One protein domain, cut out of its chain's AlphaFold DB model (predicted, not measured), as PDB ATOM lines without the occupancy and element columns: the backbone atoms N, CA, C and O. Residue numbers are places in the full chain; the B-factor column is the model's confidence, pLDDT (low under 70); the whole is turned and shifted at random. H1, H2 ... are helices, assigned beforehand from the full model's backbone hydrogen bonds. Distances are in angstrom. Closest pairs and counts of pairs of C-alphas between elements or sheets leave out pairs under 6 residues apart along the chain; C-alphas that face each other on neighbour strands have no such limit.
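This is residues 4 to 51 and 62 to 79 of the 81 residues of an uncharacterized protein of Spirosoma taeanense (UniProt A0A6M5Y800). The longest helix, H3, is a free arm whose first turn sits near a small corner of two steeply crossing helices, H1 and H2; H3 sticks out from there with residues 41 to 51. Beyond a cut in the printed part, H4 makes a second, separate arm that touches no helix, with residues 67 to 79 sticking out. You have 66 residues here with four named helices, H1, H2, H3 and H4 in that order along the chain, and no named strand; the class is all helix. The whole is only just compact, close to loose, with a radius of gyration of the C-alphas of 12.8 A and spans of 34 by 29 by 22 A.

Find C-alpha 37 at (-24.747, -26.137, 24.751); from there H3, residues 37 to 51, runs 20.7 A to C-alpha 51 at (-41.456, -24.295, 12.668). Go back to Ser 4 for H1, residues 4 to 15, which is 16.6 A long. H2 takes residues 21 to 32 and is 16.4 A long. After the cut look for H4, residues 64 to 77, which is 20.4 A long and ends at C-alpha 77, (-21.195, -7.933, 19.994).

Begin at H3 and look at Leu 39: its C-alpha is 7.3 A from that of Glu 8, the closest pair of H3 and H1. These two helices are close but not clearly touching, at a steep tilt of 61 degrees, the same way. H3 is also close to H2 but not clearly touching it, the closest C-alphas being those of Leu 31 and Asp 37, 7.2 A apart, and the two are about perpendicular at 89 degrees. Next compare Leu 10 with Glu 23, whose C-alphas, the closest of H1 and H2, are 7.0 A apart. H1 and H2 touch there, H1 with residues 10 to 14 alone and H2 with residues 23 to 27 alone, at a steep tilt of 68 degrees, only just short of about perpendicular, opposite ways. H4 is apart from H1, H2 and H3. In H1, H2, H3 and H4 every O i to N i+4 pair is within hydrogen-bond range.

The two C-alphas farthest apart are those of Lys 5 and Ile 79, at 38.2 A. Residues 52 to 61 are not printed, and C-alphas 51 and 62 are 15.8 A apart across this cut. The links from H1 to H2 and from H2 to H3 are tight. The mean pLDDT of the printed part is 74.1; look for values under 70 at residues 47 to 51 and 62 to 79.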
ATOM      1  N   SER A   4     -27.473 -36.115  33.178       78.44
ATOM      2  CA  SER A   4     -28.269 -35.605  32.059       78.44
ATOM      3  C   SER A   4     -29.703 -35.230  32.447       78.44
ATOM      4  O   SER A   4     -30.196 -34.195  32.011       78.44
ATOM      5  N   LYS A   5     -30.368 -36.012  33.313       82.94
ATOM      6  CA  LYS A   5     -31.735 -35.699  33.776       82.94
ATOM      7  C   LYS A   5     -31.770 -34.489  34.698       82.94
ATOM      8  O   LYS A   5     -32.744 -33.741  34.698       82.94
ATOM      9  N   PHE A   6     -30.721 -34.313  35.500       85.44
ATOM     10  CA  PHE A   6     -30.583 -33.139  36.352       85.44
ATOM     11  C   PHE A   6     -30.425 -31.873  35.504       85.44
ATOM     12  O   PHE A   6     -31.156 -30.912  35.721       85.44
ATOM     13  N   LEU A   7     -29.539 -31.907  34.504       85.62
ATOM     14  CA  LEU A   7     -29.325 -30.790  33.582       85.62
ATOM     15  C   LEU A   7     -30.601 -30.434  32.811       85.62
ATOM     16  O   LEU A   7     -30.947 -29.261  32.736       85.62
ATOM     17  N   GLU A   8     -31.327 -31.435  32.309       85.81
ATOM     18  CA  GLU A   8     -32.606 -31.241  31.616       85.81
ATOM     19  C   GLU A   8     -33.656 -30.594  32.531       85.81
ATOM     20  O   GLU A   8     -34.230 -29.567  32.179       85.81
ATOM     21  N   THR A   9     -33.828 -31.112  33.752       86.62
ATOM     22  CA  THR A   9     -34.781 -30.553  34.730       86.62
ATOM     23  C   THR A   9     -34.442 -29.105  35.085       86.62
ATOM     24  O   THR A   9     -35.328 -28.261  35.213       86.62
ATOM     25  N   LEU A  10     -33.155 -28.805  35.264       87.62
ATOM     26  CA  LEU A  10     -32.673 -27.475  35.626       87.62
ATOM     27  C   LEU A  10     -32.860 -26.494  34.454       87.62
ATOM     28  O   LEU A  10     -33.298 -25.362  34.659       87.62
ATOM     29  N   PHE A  11     -32.640 -26.966  33.224       84.69
ATOM     30  CA  PHE A  11     -32.933 -26.233  31.996       84.69
ATOM     31  C   PHE A  11     -34.438 -25.945  31.866       84.69
ATOM     32  O   PHE A  11     -34.828 -24.793  31.713       84.69
ATOM     33  N   GLU A  12     -35.315 -26.936  32.032       84.19
ATOM     34  CA  GLU A  12     -36.772 -26.739  31.974       84.19
ATOM     35  C   GLU A  12     -37.302 -25.784  33.053       84.19
ATOM     36  O   GLU A  12     -38.178 -24.954  32.777       84.19
ATOM     37  N   ARG A  13     -36.766 -25.859  34.277       85.62
ATOM     38  CA  ARG A  13     -37.122 -24.942  35.371       85.62
ATOM     39  C   ARG A  13     -36.702 -23.512  35.078       85.62
ATOM     40  O   ARG A  13     -37.489 -22.599  35.327       85.62
ATOM     41  N   TYR A  14     -35.508 -23.319  34.518       84.50
ATOM     42  CA  TYR A  14     -35.038 -22.008  34.075       84.50
ATOM     43  C   TYR A  14     -35.996 -21.404  33.038       84.50
ATOM     44  O   TYR A  14     -36.443 -20.268  33.176       84.50
ATOM     45  N   LEU A  15     -36.403 -22.202  32.052       80.44
ATOM     46  CA  LEU A  15     -37.299 -21.773  30.975       80.44
ATOM     47  C   LEU A  15     -38.724 -21.498  31.441       80.44
ATOM     48  O   LEU A  15     -39.387 -20.589  30.941       80.44
ATOM     49  N   SER A  16     -39.181 -22.264  32.424       82.75
ATOM     50  CA  SER A  16     -40.479 -22.070  33.067       82.75
ATOM     51  C   SER A  16     -40.471 -20.926  34.087       82.75
ATOM     52  O   SER A  16     -41.504 -20.664  34.698       82.75
ATOM     53  N   ASN A  17     -39.329 -20.250  34.283       80.19
ATOM     54  CA  ASN A  17     -39.117 -19.229  35.311       80.19
ATOM     55  C   ASN A  17     -39.462 -19.727  36.732       80.19
ATOM     56  O   ASN A  17     -40.006 -18.994  37.555       80.19
ATOM     57  N   GLN A  18     -39.198 -21.013  36.988       84.19
ATOM     58  CA  GLN A  18     -39.430 -21.697  38.266       84.19
ATOM     59  C   GLN A  18     -38.127 -22.094  38.972       84.19
ATOM     60  O   GLN A  18     -38.179 -22.727  40.025       84.19
ATOM     61  N   ALA A  19     -36.972 -21.761  38.393       85.88
ATOM     62  CA  ALA A  19     -35.682 -21.981  39.030       85.88
ATOM     63  C   ALA A  19     -35.511 -21.050  40.239       85.88
ATOM     64  O   ALA A  19     -35.848 -19.866  40.172       85.88
ATOM     65  N   THR A  20     -34.977 -21.581  41.334       87.25
ATOM     66  CA  THR A  20     -34.559 -20.769  42.485       87.25
ATOM     67  C   THR A  20     -33.263 -20.006  42.184       87.25
ATOM     68  O   THR A  20     -32.557 -20.332  41.231       87.25
ATOM     69  N   ASP A  21     -32.910 -19.008  43.004       86.50
ATOM     70  CA  ASP A  21     -31.636 -18.278  42.875       86.50
ATOM     71  C   ASP A  21     -30.410 -19.209  42.893       86.50
ATOM     72  O   ASP A  21     -29.490 -19.043  42.095       86.50
ATOM     73  N   GLU A  22     -30.417 -20.234  43.751       85.94
ATOM     74  CA  GLU A  22     -29.336 -21.227  43.830       85.94
ATOM     75  C   GLU A  22     -29.260 -22.083  42.553       85.94
ATOM     76  O   GLU A  22     -28.178 -22.343  42.028       85.94
ATOM     77  N   GLU A  23     -30.411 -22.496  42.011       85.50
ATOM     78  CA  GLU A  23     -30.471 -23.234  40.746       85.50
ATOM     79  C   GLU A  23     -30.033 -22.364  39.562       85.50
ATOM     80  O   GLU A  23     -29.385 -22.865  38.648       85.50
ATOM     81  N   LEU A  24     -30.338 -21.064  39.588       85.88
ATOM     82  CA  LEU A  24     -29.900 -20.079  38.597       85.88
ATOM     83  C   LEU A  24     -28.388 -19.858  38.628       85.88
ATOM     84  O   LEU A  24     -27.767 -19.765  37.571       85.88
ATOM     85  N   GLU A  25     -27.779 -19.793  39.809       89.06
ATOM     86  CA  GLU A  25     -26.324 -19.682  39.934       89.06
ATOM     87  C   GLU A  25     -25.631 -20.916  39.342       89.06
ATOM     88  O   GLU A  25     -24.714 -20.793  38.524       89.06
ATOM     89  N   VAL A  26     -26.139 -22.107  39.671       88.81
ATOM     90  CA  VAL A  26     -25.662 -23.372  39.099       88.81
ATOM     91  C   VAL A  26     -25.896 -23.414  37.587       88.81
ATOM     92  O   VAL A  26     -24.995 -23.795  36.841       88.81
ATOM     93  N   PHE A  27     -27.064 -22.976  37.110       86.44
ATOM     94  CA  PHE A  27     -27.373 -22.868  35.684       86.44
ATOM     95  C   PHE A  27     -26.353 -21.991  34.959       86.44
ATOM     96  O   PHE A  27     -25.813 -22.395  33.932       86.44
ATOM     97  N   MET A  28     -26.069 -20.803  35.497       83.88
ATOM     98  CA  MET A  28     -25.142 -19.845  34.898       83.88
ATOM     99  C   MET A  28     -23.714 -20.383  34.852       83.88
ATOM    100  O   MET A  28     -23.020 -20.193  33.852       83.88
ATOM    101  N   ASP A  29     -23.268 -21.086  35.895       88.19
ATOM    102  CA  ASP A  29     -21.943 -21.700  35.890       88.19
ATOM    103  C   ASP A  29     -21.852 -22.844  34.864       88.19
ATOM    104  O   ASP A  29     -20.886 -22.916  34.102       88.19
ATOM    105  N   LEU A  30     -22.894 -23.675  34.750       87.50
ATOM    106  CA  LEU A  30     -22.990 -24.734  33.738       87.50
ATOM    107  C   LEU A  30     -23.063 -24.184  32.307       87.50
ATOM    108  O   LEU A  30     -22.448 -24.750  31.398       87.50
ATOM    109  N   LEU A  31     -23.774 -23.071  32.113       83.25
ATOM    110  CA  LEU A  31     -23.853 -22.350  30.845       83.25
ATOM    111  C   LEU A  31     -22.477 -21.798  30.457       83.25
ATOM    112  O   LEU A  31     -22.028 -21.983  29.332       83.25
ATOM    113  N   ARG A  32     -21.756 -21.188  31.407       82.88
ATOM    114  CA  ARG A  32     -20.393 -20.684  31.188       82.88
ATOM    115  C   ARG A  32     -19.401 -21.800  30.856       82.88
ATOM    116  O   ARG A  32     -18.474 -21.581  30.083       82.88
ATOM    117  N   GLN A  33     -19.585 -22.985  31.432       87.06
ATOM    118  CA  GLN A  33     -18.791 -24.174  31.114       87.06
ATOM    119  C   GLN A  33     -19.150 -24.802  29.753       87.06
ATOM    120  O   GLN A  33     -18.467 -25.733  29.331       87.06
ATOM    121  N   GLY A  34     -20.215 -24.346  29.081       84.56
ATOM    122  CA  GLY A  34     -20.711 -24.931  27.833       84.56
ATOM    123  C   GLY A  34     -21.351 -26.312  28.008       84.56
ATOM    124  O   GLY A  34     -21.559 -27.037  27.040       84.56
ATOM    125  N   LYS A  35     -21.676 -26.720  29.244       83.81
ATOM    126  CA  LYS A  35     -22.297 -28.030  29.522       83.81
ATOM    127  C   LYS A  35     -23.763 -28.099  29.096       83.81
ATOM    128  O   LYS A  35     -24.317 -29.187  28.981       83.81
ATOM    129  N   LEU A  36     -24.377 -26.939  28.882       83.00
ATOM    130  CA  LEU A  36     -25.756 -26.806  28.425       83.00
ATOM    131  C   LEU A  36     -25.857 -26.572  26.914       83.00
ATOM    132  O   LEU A  36     -26.971 -26.557  26.403       83.00
ATOM    133  N   ASP A  37     -24.739 -26.418  26.193       82.12
ATOM    134  CA  ASP A  37     -24.747 -26.137  24.751       82.12
ATOM    135  C   ASP A  37     -25.434 -27.243  23.948       82.12
ATOM    136  O   ASP A  37     -26.230 -26.951  23.061       82.12
ATOM    137  N   ASP A  38     -25.166 -28.511  24.271       82.00
ATOM    138  CA  ASP A  38     -25.761 -29.647  23.557       82.00
ATOM    139  C   ASP A  38     -27.278 -29.733  23.794       82.00
ATOM    140  O   ASP A  38     -28.055 -29.881  22.852       82.00
ATOM    141  N   LEU A  39     -27.708 -29.508  25.042       80.88
ATOM    142  CA  LEU A  39     -29.119 -29.410  25.425       80.88
ATOM    143  C   LEU A  39     -29.807 -28.239  24.718       80.88
ATOM    144  O   LEU A  39     -30.855 -28.416  24.103       80.88
ATOM    145  N   ALA A  40     -29.198 -27.053  24.747       79.25
ATOM    146  CA  ALA A  40     -29.720 -25.865  24.083       79.25
ATOM    147  C   ALA A  40     -29.814 -26.065  22.564       79.25
ATOM    148  O   ALA A  40     -30.817 -25.697  21.953       79.25
ATOM    149  N   LYS A  41     -28.803 -26.698  21.960       79.88
ATOM    150  CA  LYS A  41     -28.780 -27.023  20.535       79.88
ATOM    151  C   LYS A  41     -29.869 -28.026  20.175       79.88
ATOM    152  O   LYS A  41     -30.591 -27.784  19.219       79.88
ATOM    153  N   SER A  42     -30.020 -29.106  20.940       80.25
ATOM    154  CA  SER A  42     -31.063 -30.111  20.713       80.25
ATOM    155  C   SER A  42     -32.470 -29.517  20.842       80.25
ATOM    156  O   SER A  42     -33.337 -29.799  20.017       80.25
ATOM    157  N   TYR A  43     -32.690 -28.631  21.818       75.56
ATOM    158  CA  TYR A  43     -33.955 -27.904  21.952       75.56
ATOM    159  C   TYR A  43     -34.233 -26.987  20.754       75.56
ATOM    160  O   TYR A  43     -35.360 -26.957  20.262       75.56
ATOM    161  N   LEU A  44     -33.217 -26.263  20.277       74.00
ATOM    162  CA  LEU A  44     -33.347 -25.328  19.160       74.00
ATOM    163  C   LEU A  44     -33.536 -26.044  17.816       74.00
ATOM    164  O   LEU A  44     -34.317 -25.578  16.991       74.00
ATOM    165  N   ASP A  45     -32.872 -27.182  17.620       75.19
ATOM    166  CA  ASP A  45     -33.056 -28.060  16.457       75.19
ATOM    167  C   ASP A  45     -34.500 -28.584  16.416       75.19
ATOM    168  O   ASP A  45     -35.202 -28.406  15.422       75.19
ATOM    169  N   ARG A  46     -35.012 -29.062  17.560       75.12
ATOM    170  CA  ARG A  46     -36.405 -29.511  17.700       75.12
ATOM    171  C   ARG A  46     -37.428 -28.398  17.432       75.12
ATOM    172  O   ARG A  46     -38.481 -28.663  16.857       75.12
ATOM    173  N   GLU A  47     -37.161 -27.159  17.850       65.25
ATOM    174  CA  GLU A  47     -38.029 -26.011  17.528       65.25
ATOM    175  C   GLU A  47     -37.939 -25.586  16.055       65.25
ATOM    176  O   GLU A  47     -38.948 -25.176  15.470       65.25
ATOM    177  N   ALA A  48     -36.758 -25.679  15.442       64.44
ATOM    178  CA  ALA A  48     -36.576 -25.385  14.025       64.44
ATOM    179  C   ALA A  48     -37.366 -26.377  13.157       64.44
ATOM    180  O   ALA A  48     -38.091 -25.956  12.257       64.44
ATOM    181  N   GLU A  49     -37.322 -27.668  13.495       62.94
ATOM    182  CA  GLU A  49     -38.126 -28.710  12.846       62.94
ATOM    183  C   GLU A  49     -39.638 -28.494  13.047       62.94
ATOM    184  O   GLU A  49     -40.429 -28.696  12.125       62.94
ATOM    185  N   ALA A  50     -40.052 -28.021  14.229       57.91
ATOM    186  CA  ALA A  50     -41.451 -27.697  14.519       57.91
ATOM    187  C   ALA A  50     -41.963 -26.453  13.765       57.91
ATOM    188  O   ALA A  50     -43.158 -26.341  13.504       57.91
ATOM    189  N   THR A  51     -41.081 -25.522  13.394       52.09
ATOM    190  CA  THR A  51     -41.456 -24.295  12.668       52.09
ATOM    191  C   THR A  51     -41.714 -24.554  11.177       52.09
ATOM    192  O   THR A  51     -42.481 -23.818  10.554       52.09
ATOM    193  N   LEU A  62     -43.525 -18.570  26.270       50.06
ATOM    194  CA  LEU A  62     -42.482 -18.145  27.220       50.06
ATOM    195  C   LEU A  62     -41.091 -17.896  26.611       50.06
ATOM    196  O   LEU A  62     -40.303 -17.171  27.207       50.06
ATOM    197  N   PHE A  63     -40.783 -18.425  25.424       54.38
ATOM    198  CA  PHE A  63     -39.417 -18.383  24.870       54.38
ATOM    199  C   PHE A  63     -39.120 -17.240  23.899       54.38
ATOM    200  O   PHE A  63     -37.965 -16.853  23.711       54.38
ATOM    201  N   ARG A  64     -40.165 -16.648  23.311       53.19
ATOM    202  CA  ARG A  64     -40.048 -15.435  22.489       53.19
ATOM    203  C   ARG A  64     -39.252 -14.307  23.172       53.19
ATOM    204  O   ARG A  64     -38.425 -13.704  22.486       53.19
ATOM    205  N   PRO A  65     -39.441 -14.006  24.475       54.38
ATOM    206  CA  PRO A  65     -38.637 -12.986  25.145       54.38
ATOM    207  C   PRO A  65     -37.166 -13.395  25.322       54.38
ATOM    208  O   PRO A  65     -36.293 -12.553  25.124       54.38
ATOM    209  N   TRP A  66     -36.854 -14.666  25.602       55.12
ATOM    210  CA  TRP A  66     -35.468 -15.130  25.785       55.12
ATOM    211  C   TRP A  66     -34.638 -15.035  24.497       55.12
ATOM    212  O   TRP A  66     -33.535 -14.485  24.499       55.12
ATOM    213  N   MET A  67     -35.206 -15.451  23.359       55.97
ATOM    214  CA  MET A  67     -34.563 -15.283  22.047       55.97
ATOM    215  C   MET A  67     -34.349 -13.807  21.678       55.97
ATOM    216  O   MET A  67     -33.354 -13.469  21.036       55.97
ATOM    217  N   GLN A  68     -35.255 -12.907  22.076       59.28
ATOM    218  CA  GLN A  68     -35.065 -11.471  21.857       59.28
ATOM    219  C   GLN A  68     -33.909 -10.914  22.695       59.28
ATOM    220  O   GLN A  68     -33.116 -10.137  22.169       59.28
ATOM    221  N   TRP A  69     -33.751 -11.348  23.947       53.62
ATOM    222  CA  TRP A  69     -32.627 -10.944  24.801       53.62
ATOM    223  C   TRP A  69     -31.276 -11.436  24.262       53.62
ATOM    224  O   TRP A  69     -30.328 -10.654  24.180       53.62
ATOM    225  N   LEU A  70     -31.204 -12.687  23.798       57.47
ATOM    226  CA  LEU A  70     -30.008 -13.228  23.138       57.47
ATOM    227  C   LEU A  70     -29.668 -12.479  21.842       57.47
ATOM    228  O   LEU A  70     -28.506 -12.145  21.609       57.47
ATOM    229  N   ARG A  71     -30.669 -12.136  21.018       53.41
ATOM    230  CA  ARG A  71     -30.451 -11.321  19.809       53.41
ATOM    231  C   ARG A  71     -29.938  -9.922  20.137       53.41
ATOM    232  O   ARG A  71     -29.115  -9.410  19.384       53.41
ATOM    233  N   ILE A  72     -30.375  -9.311  21.238       56.69
ATOM    234  CA  ILE A  72     -29.861  -8.004  21.675       56.69
ATOM    235  C   ILE A  72     -28.380  -8.120  22.064       56.69
ATOM    236  O   ILE A  72     -27.570  -7.336  21.573       56.69
ATOM    237  N   ALA A  73     -27.998  -9.130  22.853       53.03
ATOM    238  CA  ALA A  73     -26.596  -9.359  23.222       53.03
ATOM    239  C   ALA A  73     -25.700  -9.632  21.996       53.03
ATOM    240  O   ALA A  73     -24.629  -9.036  21.864       53.03
ATOM    241  N   ALA A  74     -26.167 -10.457  21.053       56.78
ATOM    242  CA  ALA A  74     -25.456 -10.722  19.801       56.78
ATOM    243  C   ALA A  74     -25.349  -9.475  18.897       56.78
ATOM    244  O   ALA A  74     -24.338  -9.288  18.225       56.78
ATOM    245  N   SER A  75     -26.355  -8.590  18.901       57.69
ATOM    246  CA  SER A  75     -26.331  -7.339  18.124       57.69
ATOM    247  C   SER A  75     -25.307  -6.333  18.663       57.69
ATOM    248  O   SER A  75     -24.700  -5.608  17.883       57.69
ATOM    249  N   ILE A  76     -25.079  -6.301  19.981       57.72
ATOM    250  CA  ILE A  76     -24.062  -5.433  20.599       57.72
ATOM    251  C   ILE A  76     -22.651  -5.977  20.328       57.72
ATOM    252  O   ILE A  76     -21.738  -5.198  20.060       57.72
ATOM    253  N   ALA A  77     -22.475  -7.302  20.323       56.25
ATOM    254  CA  ALA A  77     -21.195  -7.933  19.994       56.25
ATOM    255  C   ALA A  77     -20.719  -7.622  18.559       56.25
ATOM    256  O   ALA A  77     -19.519  -7.556  18.315       56.25
ATOM    257  N   LEU A  78     -21.644  -7.373  17.625       57.78
ATOM    258  CA  LEU A  78     -21.333  -7.008  16.237       57.78
ATOM    259  C   LEU A  78     -20.902  -5.545  16.048       57.78
ATOM    260  O   LEU A  78     -20.405  -5.202  14.982       57.78
ATOM    261  N   ILE A  79     -21.091  -4.678  17.048       55.09
ATOM    262  CA  ILE A  79     -20.731  -3.248  16.975       55.09
ATOM    263  C   ILE A  79     -19.324  -2.990  17.557       55.09
ATOM    264  O   ILE A  79     -18.771  -1.906  17.400       55.09
TER     265      ILE A  79